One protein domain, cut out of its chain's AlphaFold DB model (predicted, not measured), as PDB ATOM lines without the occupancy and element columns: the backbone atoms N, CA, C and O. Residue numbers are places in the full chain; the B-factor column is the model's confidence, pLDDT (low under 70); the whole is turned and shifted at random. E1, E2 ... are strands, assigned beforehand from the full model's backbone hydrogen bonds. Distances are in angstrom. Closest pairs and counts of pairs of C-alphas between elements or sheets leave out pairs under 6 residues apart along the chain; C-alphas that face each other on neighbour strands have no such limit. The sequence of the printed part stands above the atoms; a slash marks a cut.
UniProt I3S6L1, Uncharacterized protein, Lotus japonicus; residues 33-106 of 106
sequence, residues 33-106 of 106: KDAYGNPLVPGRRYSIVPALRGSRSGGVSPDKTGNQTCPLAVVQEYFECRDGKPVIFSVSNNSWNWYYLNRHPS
ATOM      1  N   LYS A  33     126.200 137.265 172.946       93.31
ATOM      2  CA  LYS A  33     125.164 136.264 172.685       93.31
ATOM      3  C   LYS A  33     124.097 136.279 173.773       93.31
ATOM      4  O   LYS A  33     124.377 136.600 174.925       93.31
ATOM      5  N   ASP A  34     122.877 135.926 173.396       94.44
ATOM      6  CA  ASP A  34     121.793 135.648 174.327       94.44
ATOM      7  C   ASP A  34     121.975 134.283 175.018       94.44
ATOM      8  O   ASP A  34     122.904 133.523 174.732       94.44
ATOM      9  N   ALA A  35     121.062 133.957 175.936       92.62
ATOM     10  CA  ALA A  35     121.084 132.699 176.685       92.62
ATOM     11  C   ALA A  35     120.906 131.442 175.806       92.62
ATOM     12  O   ALA A  35     121.149 130.332 176.276       92.62
ATOM     13  N   TYR A  36     120.492 131.603 174.548       94.06
ATOM     14  CA  TYR A  36     120.370 130.527 173.564       94.06
ATOM     15  C   TYR A  36     121.601 130.433 172.649       94.06
ATOM     16  O   TYR A  36     121.635 129.595 171.752       94.06
ATOM     17  N   GLY A  37     122.613 131.279 172.861       93.88
ATOM     18  CA  GLY A  37     123.825 131.323 172.048       93.88
ATOM     19  C   GLY A  37     123.681 132.115 170.748       93.88
ATOM     20  O   GLY A  37     124.624 132.128 169.951       93.88
ATOM     21  N   ASN A  38     122.553 132.796 170.525       93.94
ATOM     22  CA  ASN A  38     122.374 133.627 169.340       93.94
ATOM     23  C   ASN A  38     122.972 135.018 169.565       93.94
ATOM     24  O   ASN A  38     122.819 135.580 170.646       93.94
ATOM     25  N   PRO A  39     123.579 135.626 168.541       91.94
ATOM     26  CA  PRO A  39     123.857 137.054 168.506       91.94
ATOM     27  C   PRO A  39     122.765 137.975 169.069       91.94
ATOM     28  O   PRO A  39     121.597 137.878 168.677       91.94
ATOM     29  N   LEU A  40     123.153 138.948 169.899       91.81
ATOM     30  CA  LEU A  40     122.286 140.089 170.204       91.81
ATOM     31  C   LEU A  40     122.054 140.929 168.940       91.81
ATOM     32  O   LEU A  40     123.002 141.367 168.288       91.81
ATOM     33  N   VAL A  41     120.786 141.191 168.633       90.19
ATOM     34  CA  VAL A  41     120.346 141.982 167.478       90.19
ATOM     35  C   VAL A  41     119.869 143.357 167.963       90.19
ATOM     36  O   VAL A  41     119.006 143.419 168.847       90.19
ATOM     37  N   PRO A  42     120.359 144.464 167.383       88.19
ATOM     38  CA  PRO A  42     119.877 145.805 167.703       88.19
ATOM     39  C   PRO A  42     118.365 145.949 167.503       88.19
ATOM     40  O   PRO A  42     117.788 145.380 166.577       88.19
ATOM     41  N   GLY A  43     117.700 146.703 168.379       88.56
ATOM     42  CA  GLY A  43     116.254 146.942 168.273       88.56
ATOM     43  C   GLY A  43     115.358 145.796 168.770       88.56
ATOM     44  O   GLY A  43     114.158 146.006 168.960       88.56
ATOM     45  N   ARG A  44     115.903 144.598 169.029       92.50
ATOM     46  CA  ARG A  44     115.138 143.499 169.639       92.50
ATOM     47  C   ARG A  44     115.028 143.672 171.151       92.50
ATOM     48  O   ARG A  44     115.868 144.296 171.797       92.50
ATOM     49  N   ARG A  45     113.955 143.100 171.703       95.88
ATOM     50  CA  ARG A  45     113.683 143.080 173.140       95.88
ATOM     51  C   ARG A  45     114.387 141.900 173.793       95.88
ATOM     52  O   ARG A  45     114.210 140.770 173.345       95.88
ATOM     53  N   TYR A  46     115.101 142.173 174.876       96.56
ATOM     54  CA  TYR A  46     115.776 141.169 175.691       96.56
ATOM     55  C   TYR A  46     115.487 141.418 177.168       96.56
ATOM     56  O   TYR A  46     115.460 142.567 177.607       96.56
ATOM     57  N   SER A  47     115.293 140.353 177.939       96.44
ATOM     58  CA  SER A  47     115.285 140.439 179.399       96.44
ATOM     59  C   SER A  47     116.716 140.307 179.913       96.44
ATOM     60  O   SER A  47     117.453 139.426 179.471       96.44
ATOM     61  N   ILE A  48     117.112 141.176 180.841       96.50
ATOM     62  CA  ILE A  48     118.386 141.048 181.554       96.50
ATOM     63  C   ILE A  48     118.090 140.284 182.835       96.50
ATOM     64  O   ILE A  48     117.401 140.810 183.703       96.50
ATOM     65  N   VAL A  49     118.598 139.058 182.930       95.25
ATOM     66  CA  VAL A  49     118.393 138.138 184.057       95.25
ATOM     67  C   VAL A  49     119.741 137.624 184.577       95.25
ATOM     68  O   VAL A  49     120.739 137.708 183.855       95.25
ATOM     69  N   PRO A  50     119.812 137.101 185.814       94.25
ATOM     70  CA  PRO A  50     121.034 136.517 186.349       94.25
ATOM     71  C   PRO A  50     121.526 135.368 185.469       94.25
ATOM     72  O   PRO A  50     120.740 134.555 184.989       94.25
ATOM     73  N   ALA A  51     122.844 135.268 185.298       91.56
ATOM     74  CA  ALA A  51     123.446 134.192 184.510       91.56
ATOM     75  C   ALA A  51     123.251 132.808 185.159       91.56
ATOM     76  O   ALA A  51     123.138 131.798 184.467       91.56
ATOM     77  N   LEU A  52     123.216 132.762 186.495       87.38
ATOM     78  CA  LEU A  52     123.044 131.539 187.272       87.38
ATOM     79  C   LEU A  52     121.563 131.317 187.607       87.38
ATOM     80  O   LEU A  52     120.933 132.141 188.280       87.38
ATOM     81  N   ARG A  53     121.042 130.165 187.172       82.75
ATOM     82  CA  ARG A  53     119.737 129.628 187.588       82.75
ATOM     83  C   ARG A  53     119.735 129.326 189.092       82.75
ATOM     84  O   ARG A  53     120.779 128.981 189.647       82.75
ATOM     85  N   GLY A  54     118.577 129.410 189.739       82.12
ATOM     86  CA  GLY A  54     118.430 129.198 191.184       82.12
ATOM     87  C   GLY A  54     118.911 130.374 192.039       82.12
ATOM     88  O   GLY A  54     119.100 130.230 193.249       82.12
ATOM     89  N   SER A  55     119.154 131.532 191.425       80.31
ATOM     90  CA  SER A  55     119.501 132.751 192.153       80.31
ATOM     91  C   SER A  55     118.290 133.269 192.937       80.31
ATOM     92  O   SER A  55     117.139 133.139 192.531       80.31
ATOM     93  N   ARG A  56     118.536 133.898 194.092       87.44
ATOM     94  CA  ARG A  56     117.499 134.595 194.881       87.44
ATOM     95  C   ARG A  56     117.074 135.930 194.247       87.44
ATOM     96  O   ARG A  56     116.692 136.845 194.964       87.44
ATOM     97  N   SER A  57     117.226 136.082 192.937       92.38
ATOM     98  CA  SER A  57     116.885 137.303 192.220       92.38
ATOM     99  C   SER A  57     116.441 136.982 190.800       92.38
ATOM    100  O   SER A  57     116.740 135.920 190.260       92.38
ATOM    101  N   GLY A  58     115.679 137.897 190.214       95.38
ATOM    102  CA  GLY A  58     115.192 137.831 188.846       95.38
ATOM    103  C   GLY A  58     115.844 138.883 187.964       95.38
ATOM    104  O   GLY A  58     116.968 139.339 188.217       95.38
ATOM    105  N   GLY A  59     115.124 139.250 186.911       96.38
ATOM    106  CA  GLY A  59     115.542 140.270 185.966       96.38
ATOM    107  C   GLY A  59     115.429 141.691 186.497       96.38
ATOM    108  O   GLY A  59     115.286 141.916 187.695       96.38
ATOM    109  N   VAL A  60     115.528 142.671 185.602       97.44
ATOM    110  CA  VAL A  60     115.548 144.094 185.972       97.44
ATOM    111  C   VAL A  60     114.287 144.823 185.526       97.44
ATOM    112  O   VAL A  60     113.780 144.591 184.429       97.44
ATOM    113  N   SER A  61     113.801 145.741 186.357       96.62
ATOM    114  CA  SER A  61     112.609 146.554 186.091       96.62
ATOM    115  C   SER A  61     112.792 147.978 186.623       96.62
ATOM    116  O   SER A  61     113.499 148.171 187.610       96.62
ATOM    117  N   PRO A  62     112.138 148.989 186.024       96.69
ATOM    118  CA  PRO A  62     111.987 150.291 186.660       96.69
ATOM    119  C   PRO A  62     111.103 150.190 187.907       96.69
ATOM    120  O   PRO A  62     110.010 149.624 187.833       96.69
ATOM    121  N   ASP A  63     111.537 150.783 189.013       95.81
ATOM    122  CA  ASP A  63     110.765 150.880 190.251       95.81
ATOM    123  C   ASP A  63     111.046 152.196 190.999       95.81
ATOM    124  O   ASP A  63     111.939 152.980 190.649       95.81
ATOM    125  N   LYS A  64     110.216 152.486 191.999       95.94
ATOM    126  CA  LYS A  64     110.331 153.655 192.873       95.94
ATOM    127  C   LYS A  64     111.340 153.364 193.978       95.94
ATOM    128  O   LYS A  64     111.402 152.260 194.510       95.94
ATOM    129  N   THR A  65     112.102 154.373 194.381       94.00
ATOM    130  CA  THR A  65     113.001 154.266 195.537       94.00
ATOM    131  C   THR A  65     112.772 155.435 196.490       94.00
ATOM    132  O   THR A  65     112.616 156.580 196.063       94.00
ATOM    133  N   GLY A  66     112.731 155.155 197.796       91.56
ATOM    134  CA  GLY A  66     112.429 156.160 198.819       91.56
ATOM    135  C   GLY A  66     111.042 156.783 198.629       91.56
ATOM    136  O   GLY A  66     110.064 156.074 198.414       91.56
ATOM    137  N   ASN A  67     110.964 158.116 198.669       94.88
ATOM    138  CA  ASN A  67     109.709 158.874 198.546       94.88
ATOM    139  C   ASN A  67     109.358 159.259 197.093       94.88
ATOM    140  O   ASN A  67     108.537 160.150 196.869       94.88
ATOM    141  N   GLN A  68     110.001 158.650 196.094       94.88
ATOM    142  CA  GLN A  68     109.733 158.963 194.691       94.88
ATOM    143  C   GLN A  68     108.343 158.476 194.263       94.88
ATOM    144  O   GLN A  68     107.926 157.362 194.569       94.88
ATOM    145  N   THR A  69     107.632 159.299 193.494       94.81
ATOM    146  CA  THR A  69     106.312 158.958 192.941       94.81
ATOM    147  C   THR A  69     106.399 158.276 191.573       94.81
ATOM    148  O   THR A  69     105.485 157.524 191.225       94.81
ATOM    149  N   CYS A  70     107.503 158.475 190.844       96.12
ATOM    150  CA  CYS A  70     107.793 157.884 189.537       96.12
ATOM    151  C   CYS A  70     108.879 156.795 189.635       96.12
ATOM    152  O   CYS A  70     109.850 156.987 190.369       96.12
ATOM    153  N   PRO A  71     108.752 155.677 188.894       95.31
ATOM    154  CA  PRO A  71     109.714 154.580 188.927       95.31
ATOM    155  C   PRO A  71     110.939 154.886 188.051       95.31
ATOM    156  O   PRO A  71     110.995 154.498 186.885       95.31
ATOM    157  N   LEU A  72     111.886 155.650 188.592       95.88
ATOM    158  CA  LEU A  72     113.078 156.104 187.865       95.88
ATOM    159  C   LEU A  72     114.318 155.238 188.124       95.88
ATOM    160  O   LEU A  72     115.294 155.346 187.382       95.88
ATOM    161  N   ALA A  73     114.300 154.395 189.156       96.31
ATOM    162  CA  ALA A  73     115.415 153.512 189.475       96.31
ATOM    163  C   ALA A  73     115.270 152.181 188.735       96.31
ATOM    164  O   ALA A  73     114.180 151.622 188.677       96.31
ATOM    165  N   VAL A  74     116.366 151.644 188.199       96.94
ATOM    166  CA  VAL A  74     116.397 150.266 187.692       96.94
ATOM    167  C   VAL A  74     116.768 149.355 188.853       96.94
ATOM    168  O   VAL A  74     117.874 149.450 189.384       96.94
ATOM    169  N   VAL A  75     115.843 148.489 189.250       95.81
ATOM    170  CA  VAL A  75     116.030 147.539 190.350       95.81
ATOM    171  C   VAL A  75     116.062 146.115 189.819       95.81
ATOM    172  O   VAL A  75     115.493 145.814 188.768       95.81
ATOM    173  N   GLN A  76     116.727 145.235 190.558       96.00
ATOM    174  CA  GLN A  76     116.676 143.805 190.307       96.00
ATOM    175  C   GLN A  76     115.500 143.188 191.071       96.00
ATOM    176  O   GLN A  76     115.326 143.436 192.264       96.00
ATOM    177  N   GLU A  77     114.700 142.382 190.383       95.19
ATOM    178  CA  GLU A  77     113.565 141.665 190.956       95.19
ATOM    179  C   GLU A  77     114.039 140.658 192.013       95.19
ATOM    180  O   GLU A  77     115.099 140.043 191.891       95.19
ATOM    181  N   TYR A  78     113.227 140.443 193.046       93.06
ATOM    182  CA  TYR A  78     113.579 139.540 194.147       93.06
ATOM    183  C   TYR A  78     113.398 138.051 193.806       93.06
ATOM    184  O   TYR A  78     113.988 137.186 194.439       93.06
ATOM    185  N   PHE A  79     112.568 137.715 192.820       92.38
ATOM    186  CA  PHE A  79     112.246 136.323 192.504       92.38
ATOM    187  C   PHE A  79     112.732 135.956 191.108       92.38
ATOM    188  O   PHE A  79     112.412 136.658 190.155       92.38
ATOM    189  N   GLU A  80     113.420 134.819 190.979       92.62
ATOM    190  CA  GLU A  80     113.938 134.308 189.698       92.62
ATOM    191  C   GLU A  80     112.852 134.164 188.626       92.62
ATOM    192  O   GLU A  80     113.099 134.419 187.455       92.62
ATOM    193  N   CYS A  81     111.623 133.816 189.018       92.56
ATOM    194  CA  CYS A  81     110.495 133.691 188.093       92.56
ATOM    195  C   CYS A  81     110.017 135.029 187.498       92.56
ATOM    196  O   CYS A  81     109.105 135.036 186.670       92.56
ATOM    197  N   ARG A  82     110.588 136.160 187.927       94.56
ATOM    198  CA  ARG A  82     110.305 137.483 187.373       94.56
ATOM    199  C   ARG A  82     111.442 137.910 186.458       94.56
ATOM    200  O   ARG A  82     112.458 138.413 186.919       94.56
ATOM    201  N   ASP A  83     111.217 137.814 185.153       94.69
ATOM    202  CA  ASP A  83     112.191 138.230 184.130       94.69
ATOM    203  C   ASP A  83     112.377 139.757 184.023       94.69
ATOM    204  O   ASP A  83     113.220 140.237 183.264       94.69
ATOM    205  N   GLY A  84     111.591 140.534 184.772       95.62
ATOM    206  CA  GLY A  84     111.612 141.991 184.753       95.62
ATOM    207  C   GLY A  84     110.992 142.604 183.490       95.62
ATOM    208  O   GLY A  84     110.128 142.009 182.833       95.62
ATOM    209  N   LYS A  85     111.398 143.832 183.154       97.62
ATOM    210  CA  LYS A  85     110.973 144.543 181.942       97.62
ATOM    211  C   LYS A  85     112.006 144.373 180.822       97.62
ATOM    212  O   LYS A  85     113.167 144.728 181.015       97.62
ATOM    213  N   PRO A  86     111.593 143.916 179.623       97.00
ATOM    214  CA  PRO A  86     112.506 143.806 178.494       97.00
ATOM    215  C   PRO A  86     113.082 145.162 178.080       97.00
ATOM    216  O   PRO A  86     112.350 146.151 177.979       97.00
ATOM    217  N   VAL A  87     114.371 145.170 177.762       96.25
ATOM    218  CA  VAL A  87     115.104 146.330 177.253       96.25
ATOM    219  C   VAL A  87     115.372 146.190 175.762       96.25
ATOM    220  O   VAL A  87     115.344 145.090 175.207       96.25
ATOM    221  N   ILE A  88     115.643 147.318 175.113       94.69
ATOM    222  CA  ILE A  88     116.111 147.372 173.732       94.69
ATOM    223  C   ILE A  88     117.516 147.953 173.762       94.69
ATOM    224  O   ILE A  88     117.720 149.062 174.255       94.69
ATOM    225  N   PHE A  89     118.474 147.212 173.221       90.12
ATOM    226  CA  PHE A  89     119.807 147.745 172.991       90.12
ATOM    227  C   PHE A  89     119.793 148.563 171.694       90.12
ATOM    228  O   PHE A  89     119.237 148.138 170.676       90.12
ATOM    229  N   SER A  90     120.417 149.739 171.729       86.06
ATOM    230  CA  SER A  90     120.613 150.620 170.574       86.06
ATOM    231  C   SER A  90     122.072 151.056 170.513       86.06
ATOM    232  O   SER A  90     122.646 151.419 171.539       86.06
ATOM    233  N   VAL A  91     122.674 151.019 169.326       76.19
ATOM    234  CA  VAL A  91     124.033 151.529 169.100       76.19
ATOM    235  C   VAL A  91     123.917 152.980 168.639       76.19
ATOM    236  O   VAL A  91     123.134 153.272 167.742       76.19
ATOM    237  N   SER A  92     124.666 153.895 169.256       72.44
ATOM    238  CA  SER A  92     124.642 155.325 168.911       72.44
ATOM    239  C   SER A  92     125.476 155.678 167.674       72.44
ATOM    240  O   SER A  92     125.415 156.813 167.212       72.44
ATOM    241  N   ASN A  93     126.263 154.733 167.145       66.94
ATOM    242  CA  ASN A  93     127.187 154.961 166.040       66.94
ATOM    243  C   ASN A  93     127.084 153.837 164.990       66.94
ATOM    244  O   ASN A  93     127.259 152.657 165.289       66.94
ATOM    245  N   ASN A  94     126.765 154.210 163.754       58.53
ATOM    246  CA  ASN A  94     126.039 153.380 162.780       58.53
ATOM    247  C   ASN A  94     126.899 152.377 161.988       58.53
ATOM    248  O   ASN A  94     126.620 152.133 160.817       58.53
ATOM    249  N   SER A  95     127.959 151.811 162.564       55.75
ATOM    250  CA  SER A  95     128.913 151.027 161.763       55.75
ATOM    251  C   SER A  95     128.703 149.511 161.799       55.75
ATOM    252  O   SER A  95     129.249 148.828 160.937       55.75
ATOM    253  N   TRP A  96     127.949 148.960 162.757       54.94
ATOM    254  CA  TRP A  96     127.849 147.504 162.919       54.94
ATOM    255  C   TRP A  96     126.448 147.063 163.345       54.94
ATOM    256  O   TRP A  96     125.879 147.581 164.302       54.94
ATOM    257  N   ASN A  97     125.908 146.058 162.653       65.38
ATOM    258  CA  ASN A  97     124.595 145.456 162.930       65.38
ATOM    259  C   ASN A  97     124.590 144.530 164.167       65.38
ATOM    260  O   ASN A  97     123.611 143.825 164.394       65.38
ATOM    261  N   TRP A  98     125.675 144.500 164.951       72.81
ATOM    262  CA  TRP A  98     125.925 143.502 165.994       72.81
ATOM    263  C   TRP A  98     126.636 144.102 167.214       72.81
ATOM    264  O   TRP A  98     127.390 145.068 167.084       72.81
ATOM    265  N   TYR A  99     126.417 143.507 168.392       77.75
ATOM    266  CA  TYR A  99     127.088 143.883 169.643       77.75
ATOM    267  C   TYR A  99     128.323 143.026 169.895       77.75
ATOM    268  O   TYR A  99     128.243 141.800 169.832       77.75
ATOM    269  N   TYR A 100     129.428 143.666 170.266       80.94
ATOM    270  CA  TYR A 100     130.692 143.007 170.577       80.94
ATOM    271  C   TYR A 100     131.149 143.334 172.002       80.94
ATOM    272  O   TYR A 100     130.889 144.428 172.507       80.94
ATOM    273  N   LEU A 101     131.824 142.386 172.652       76.88
ATOM    274  CA  LEU A 101     132.456 142.586 173.951       76.88
ATOM    275  C   LEU A 101     133.619 143.565 173.805       76.88
ATOM    276  O   LEU A 101     134.565 143.323 173.057       76.88
ATOM    277  N   ASN A 102     133.572 144.656 174.565       71.44
ATOM    278  CA  ASN A 102     134.677 145.596 174.640       71.44
ATOM    279  C   ASN A 102     135.684 145.073 175.674       71.44
ATOM    280  O   ASN A 102     135.577 145.366 176.866       71.44
ATOM    281  N   ARG A 103     136.608 144.206 175.247       57.16
ATOM    282  CA  ARG A 103     137.642 143.661 176.133       57.16
ATOM    283  C   ARG A 103     138.820 144.639 176.164       57.16
ATOM    284  O   ARG A 103     139.536 144.773 175.178       57.16
ATOM    285  N   HIS A 104     139.023 145.334 177.284       46.41
ATOM    286  CA  HIS A 104     140.302 146.005 177.520       46.41
ATOM    287  C   HIS A 104     141.384 144.931 177.716       46.41
ATOM    288  O   HIS A 104     141.122 143.961 178.433       46.41
ATOM    289  N   PRO A 105     142.569 145.060 177.090       47.34
ATOM    290  CA  PRO A 105     143.681 144.169 177.383       47.34
ATOM    291  C   PRO A 105     144.055 144.338 178.861       47.34
ATOM    292  O   PRO A 105     144.332 145.451 179.306       47.34
ATOM    293  N   SER A 106     143.958 143.238 179.606       43.78
ATOM    294  CA  SER A 106     144.373 143.106 181.007       43.78
ATOM    295  C   SER A 106     145.884 143.143 181.154       43.78
ATOM    296  O   SER A 106     146.532 142.470 180.317       43.78
TER     297      SER A 106
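What this domain is: This is residues 33 to 106 of the 106 residues of an uncharacterized protein of Lotus japonicus (UniProt I3S6L1). What is the picture? With little regular structure, this is a loose run of loops with one small hairpin, E1 and E2; residues 45 to 46 pair with 87 to 88, antiparallel, tying two long unnamed stretches together. What are its counts and size? The 74 printed residues include no named helix and two strands, E1 then E2, one antiparallel sheet; the class is all strand, with only 8 residues in named elements. It is loose, radius of gyration of the C-alphas 15.1 A, spanning 42 by 30 by 30 A.

Where its parts are: What comes first? Residues 33 to 59 hold no named element. Where are the strands? E1, residues 60 to 63, 9.3 A long, begins at C-alpha 60 (115.548, 144.094, 185.972). E2, residues 73 to 76, 9.8 A long, ends at C-alpha 76 (116.676, 143.805, 190.307).

How they stand to each other: How do E1 and E2 stand? This hairpin is antiparallel, 138 degrees between directions; C-alphas 60 and 76 face each other, 4.5 A apart. Which backbone atoms pair? N 61 and O 75, 2.9 A apart, are within hydrogen-bond range.

The domain as a whole: How large is it? The C-alphas farthest apart, of Thr 69 and Pro 105, are 43.1 A apart. Any cut or low confidence? The printed part has no cut, the E1 to E2 link is short, and residues 93 to 97 and 103 to 106 have pLDDT under 70.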